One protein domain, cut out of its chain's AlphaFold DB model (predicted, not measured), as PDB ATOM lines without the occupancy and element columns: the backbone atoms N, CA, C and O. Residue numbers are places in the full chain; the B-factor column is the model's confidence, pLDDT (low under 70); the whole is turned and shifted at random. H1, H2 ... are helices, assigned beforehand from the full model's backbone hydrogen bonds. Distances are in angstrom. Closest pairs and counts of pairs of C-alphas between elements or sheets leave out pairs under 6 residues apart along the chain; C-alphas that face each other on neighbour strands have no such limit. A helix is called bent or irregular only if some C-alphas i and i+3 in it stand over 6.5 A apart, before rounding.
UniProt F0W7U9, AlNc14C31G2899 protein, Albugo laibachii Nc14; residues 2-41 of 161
ATOM      1  N   GLN A   2      24.342  26.739  -2.945       77.25
ATOM      2  CA  GLN A   2      23.000  26.774  -2.353       77.25
ATOM      3  C   GLN A   2      22.360  28.106  -2.747       77.25
ATOM      4  O   GLN A   2      22.964  29.152  -2.525       77.25
ATOM      5  N   VAL A   3      21.198  28.052  -3.395       77.75
ATOM      6  CA  VAL A   3      20.400  29.236  -3.738       77.75
ATOM      7  C   VAL A   3      19.407  29.458  -2.605       77.75
ATOM      8  O   VAL A   3      18.795  28.505  -2.123       77.75
ATOM      9  N   GLU A   4      19.284  30.701  -2.151       86.69
ATOM     10  CA  GLU A   4      18.347  31.070  -1.092       86.69
ATOM     11  C   GLU A   4      16.897  30.862  -1.547       86.69
ATOM     12  O   GLU A   4      16.562  31.118  -2.705       86.69
ATOM     13  N   GLU A   5      16.021  30.428  -0.634       86.12
ATOM     14  CA  GLU A   5      14.668  30.000  -0.995       86.12
ATOM     15  C   GLU A   5      13.857  31.102  -1.703       86.12
ATOM     16  O   GLU A   5      13.166  30.860  -2.694       86.12
ATOM     17  N   LYS A   6      14.036  32.349  -1.255       87.06
ATOM     18  CA  LYS A   6      13.372  33.534  -1.817       87.06
ATOM     19  C   LYS A   6      13.768  33.842  -3.267       87.06
ATOM     20  O   LYS A   6      13.020  34.507  -3.974       87.06
ATOM     21  N   LEU A   7      14.922  33.346  -3.721       85.75
ATOM     22  CA  LEU A   7      15.474  33.618  -5.050       85.75
ATOM     23  C   LEU A   7      15.151  32.517  -6.067       85.75
ATOM     24  O   LEU A   7      15.471  32.669  -7.248       85.75
ATOM     25  N   TRP A   8      14.505  31.416  -5.660       89.94
ATOM     26  CA  TRP A   8      14.175  30.318  -6.579       89.94
ATOM     27  C   TRP A   8      13.310  30.773  -7.744       89.94
ATOM     28  O   TRP A   8      13.617  30.449  -8.887       89.94
ATOM     29  N   ALA A   9      12.249  31.535  -7.475       86.56
ATOM     30  CA  ALA A   9      11.342  31.998  -8.520       86.56
ATOM     31  C   ALA A   9      12.064  32.910  -9.528       86.56
ATOM     32  O   ALA A   9      11.924  32.740 -10.741       86.56
ATOM     33  N   GLU A  10      12.895  33.825  -9.027       86.12
ATOM     34  CA  GLU A  10      13.704  34.717  -9.859       86.12
ATOM     35  C   GLU A  10      14.753  33.945 -10.670       86.12
ATOM     36  O   GLU A  10      14.998  34.273 -11.827       86.12
ATOM     37  N   THR A  11      15.318  32.876 -10.108       89.56
ATOM     38  CA  THR A  11      16.302  32.018 -10.786       89.56
ATOM     39  C   THR A  11      15.651  31.137 -11.851       89.56
ATOM     40  O   THR A  11      16.202  30.947 -12.935       89.56
ATOM     41  N   MET A  12      14.469  30.590 -11.572       89.69
ATOM     42  CA  MET A  12      13.816  29.620 -12.451       89.69
ATOM     43  C   MET A  12      13.260  30.250 -13.724       89.69
ATOM     44  O   MET A  12      13.325  29.630 -14.784       89.69
ATOM     45  N   ASN A  13      12.771  31.488 -13.658       87.81
ATOM     46  CA  ASN A  13      12.253  32.199 -14.827       87.81
ATOM     47  C   ASN A  13      13.253  32.279 -16.001       87.81
ATOM     48  O   ASN A  13      12.916  31.804 -17.090       87.81
ATOM     49  N   PRO A  14      14.475  32.827 -15.838       90.81
ATOM     50  CA  PRO A  14      15.446  32.901 -16.922       90.81
ATOM     51  C   PRO A  14      15.939  31.517 -17.351       90.81
ATOM     52  O   PRO A  14      16.156  31.309 -18.543       90.81
ATOM     53  N   VAL A  15      16.058  30.553 -16.429       92.38
ATOM     54  CA  VAL A  15      16.437  29.169 -16.769       92.38
ATOM     55  C   VAL A  15      15.413  28.556 -17.721       92.38
ATOM     56  O   VAL A  15      15.770  28.141 -18.822       92.38
ATOM     57  N   LEU A  16      14.130  28.576 -17.349       91.56
ATOM     58  CA  LEU A  16      13.049  28.049 -18.184       91.56
ATOM     59  C   LEU A  16      12.938  28.803 -19.511       91.56
ATOM     60  O   LEU A  16      12.686  28.194 -20.554       91.56
ATOM     61  N   TYR A  17      13.154  30.119 -19.494       91.75
ATOM     62  CA  TYR A  17      13.167  30.926 -20.706       91.75
ATOM     63  C   TYR A  17      14.246  30.454 -21.683       91.75
ATOM     64  O   TYR A  17      13.954  30.195 -22.852       91.75
ATOM     65  N   VAL A  18      15.486  30.306 -21.211       92.75
ATOM     66  CA  VAL A  18      16.617  29.856 -22.033       92.75
ATOM     67  C   VAL A  18      16.371  28.439 -22.539       92.75
ATOM     68  O   VAL A  18      16.511  28.187 -23.736       92.75
ATOM     69  N   THR A  19      15.917  27.525 -21.680       92.88
ATOM     70  CA  THR A  19      15.619  26.143 -22.081       92.88
ATOM     71  C   THR A  19      14.581  26.076 -23.204       92.88
ATOM     72  O   THR A  19      14.726  25.272 -24.123       92.88
ATOM     73  N   ASN A  20      13.566  26.943 -23.182       93.50
ATOM     74  CA  ASN A  20      12.525  26.959 -24.211       93.50
ATOM     75  C   ASN A  20      12.933  27.683 -25.500       93.50
ATOM     76  O   ASN A  20      12.330  27.440 -26.548       93.50
ATOM     77  N   THR A  21      13.927  28.569 -25.442       93.06
ATOM     78  CA  THR A  21      14.341  29.423 -26.569       93.06
ATOM     79  C   THR A  21      15.634  28.975 -27.241       93.06
ATOM     80  O   THR A  21      15.965  29.480 -28.312       93.06
ATOM     81  N   VAL A  22      16.340  28.002 -26.667       91.69
ATOM     82  CA  VAL A  22      17.543  27.394 -27.242       91.69
ATOM     83  C   VAL A  22      17.203  26.025 -27.833       91.69
ATOM     84  O   VAL A  22      16.351  25.296 -27.329       91.69
ATOM     85  N   SER A  23      17.851  25.667 -28.943       87.56
ATOM     86  CA  SER A  23      17.709  24.335 -29.533       87.56
ATOM     87  C   SER A  23      18.235  23.272 -28.572       87.56
ATOM     88  O   SER A  23      19.360  23.394 -28.086       87.56
ATOM     89  N   CYS A  24      17.466  22.213 -28.345       84.31
ATOM     90  CA  CYS A  24      17.891  21.085 -27.522       84.31
ATOM     91  C   CYS A  24      18.168  19.846 -28.386       84.31
ATOM     92  O   CYS A  24      17.745  19.765 -29.539       84.31
ATOM     93  N   ALA A  25      18.860  18.854 -27.820       85.44
ATOM     94  CA  ALA A  25      19.222  17.627 -28.536       85.44
ATOM     95  C   ALA A  25      18.008  16.861 -29.100       85.44
ATOM     96  O   ALA A  25      18.133  16.196 -30.127       85.44
ATOM     97  N   ALA A  26      16.832  16.992 -28.472       85.19
ATOM     98  CA  ALA A  26      15.602  16.340 -28.917       85.19
ATOM     99  C   ALA A  26      15.061  16.901 -30.247       85.19
ATOM    100  O   ALA A  26      14.426  16.167 -31.003       85.19
ATOM    101  N   TYR A  27      15.335  18.172 -30.570       83.62
ATOM    102  CA  TYR A  27      14.824  18.833 -31.772       83.62
ATOM    103  C   TYR A  27      15.957  19.491 -32.564       83.62
ATOM    104  O   TYR A  27      16.439  20.580 -32.250       83.62
ATOM    105  N   LYS A  28      16.379  18.842 -33.654       86.00
ATOM    106  CA  LYS A  28      17.421  19.391 -34.531       86.00
ATOM    107  C   LYS A  28      16.945  20.696 -35.174       86.00
ATOM    108  O   LYS A  28      15.933  20.720 -35.869       86.00
ATOM    109  N   PHE A  29      17.720  21.761 -34.970       88.75
ATOM    110  CA  PHE A  29      17.513  23.096 -35.549       88.75
ATOM    111  C   PHE A  29      16.205  23.796 -35.157       88.75
ATOM    112  O   PHE A  29      15.838  24.773 -35.809       88.75
ATOM    113  N   ARG A  30      15.510  23.318 -34.116       90.69
ATOM    114  CA  ARG A  30      14.318  23.978 -33.577       90.69
ATOM    115  C   ARG A  30      14.363  24.063 -32.064       90.69
ATOM    116  O   ARG A  30      14.935  23.205 -31.396       90.69
ATOM    117  N   THR A  31      13.752  25.108 -31.535       94.94
ATOM    118  CA  THR A  31      13.595  25.312 -30.091       94.94
ATOM    119  C   THR A  31      12.285  24.675 -29.614       94.94
ATOM    120  O   THR A  31      11.345  24.572 -30.410       94.94
ATOM    121  N   PRO A  32      12.160  24.267 -28.336       95.19
ATOM    122  CA  PRO A  32      10.878  23.813 -27.793       95.19
ATOM    123  C   PRO A  32       9.743  24.818 -28.039       95.19
ATOM    124  O   PRO A  32       8.641  24.433 -28.422       95.19
ATOM    125  N   PHE A  33      10.026  26.119 -27.924       94.81
ATOM    126  CA  PHE A  33       9.069  27.171 -28.253       94.81
ATOM    127  C   PHE A  33       8.610  27.115 -29.720       94.81
ATOM    128  O   PHE A  33       7.417  27.202 -30.002       94.81
ATOM    129  N   GLU A  34       9.529  26.942 -30.669       95.38
ATOM    130  CA  GLU A  34       9.182  26.825 -32.093       95.38
ATOM    131  C   GLU A  34       8.368  25.568 -32.397       95.38
ATOM    132  O   GLU A  34       7.506  25.601 -33.275       95.38
ATOM    133  N   VAL A  35       8.631  24.472 -31.683       94.06
ATOM    134  CA  VAL A  35       7.859  23.229 -31.801       94.06
ATOM    135  C   VAL A  35       6.430  23.438 -31.297       94.06
ATOM    136  O   VAL A  35       5.489  23.034 -31.975       94.06
ATOM    137  N   CYS A  36       6.256  24.114 -30.160       93.81
ATOM    138  CA  CYS A  36       4.940  24.341 -29.561       93.81
ATOM    139  C   CYS A  36       4.111  25.418 -30.281       93.81
ATOM    140  O   CYS A  36       2.896  25.279 -30.394       93.81
ATOM    141  N   PHE A  37       4.742  26.498 -30.751       93.50
ATOM    142  CA  PHE A  37       4.035  27.694 -31.238       93.50
ATOM    143  C   PHE A  37       4.219  27.976 -32.734       93.50
ATOM    144  O   PHE A  37       3.611  28.910 -33.254       93.50
ATOM    145  N   GLY A  38       5.076  27.228 -33.437       93.62
ATOM    146  CA  GLY A  38       5.280  27.375 -34.883       93.62
ATOM    147  C   GLY A  38       5.917  28.700 -35.325       93.62
ATOM    148  O   GLY A  38       5.961  28.989 -36.519       93.62
ATOM    149  N   ARG A  39       6.421  29.514 -34.389       94.62
ATOM    150  CA  ARG A  39       7.075  30.807 -34.649       94.62
ATOM    151  C   ARG A  39       8.368  30.934 -33.848       94.62
ATOM    152  O   ARG A  39       8.511  30.297 -32.808       94.62
ATOM    153  N   LYS A  40       9.280  31.798 -34.300       93.31
ATOM    154  CA  LYS A  40      10.530  32.074 -33.580       93.31
ATOM    155  C   LYS A  40      10.257  32.770 -32.243       93.31
ATOM    156  O   LYS A  40       9.395  33.656 -32.203       93.31
ATOM    157  N   PRO A  41      10.978  32.420 -31.165       92.38
ATOM    158  CA  PRO A  41      10.905  33.176 -29.927       92.38
ATOM    159  C   PRO A  41      11.485  34.582 -30.134       92.38
ATOM    160  O   PRO A  41      12.506  34.753 -30.800       92.38
TER     161      PRO A  41
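AT A GLANCE: This is residues 2 to 41 of the 161 residues of the protein "AlNc14C31G2899 protein" of Albugo laibachii Nc14 (UniProt F0W7U9). A long helix, H1, runs out as an arm from a small head, where the looping link after it and the short helix H2 gather at its last residues. Residues 4 to 10 stick out at the far end of the arm. The printed part has 40 residues with two named helices, H1 then H2, and no named strand: all helix. It is loose, with a radius of gyration of the C-alphas of 12.8 A, and only just elongated, spanning 35 by 18 by 10 A.

HOW THE PARTS SIT: H1, residues 5 to 21, has a kink of 26 degrees near residue 12. It is irregular: C-alphas 6 and 9 are 7.2 A apart. With residues 19 to 21 alone it touches H2, residues 32 to 37; the closest C-alphas, of Asn 20 and Pro 32, are 5.0 A apart. Their lines are only just about perpendicular, at 73 degrees. Every O i to N i+4 pair is within hydrogen-bond range in H2, and 9 of 13 in H1.

IN THESE COORDINATES: H1 begins at C-alpha 5 (14.668, 30.000, -0.995) and measures 25.6 A. H2 measures 8.6 A and ends at C-alpha 37 (4.035, 27.694, -31.238).

THE WHOLE: The C-alphas farthest apart, of Gln 2 and Gly 38, are 37.0 A apart. The printed part has no cut, the link from H1 to H2 is short, and no printed residue is under 70 in pLDDT.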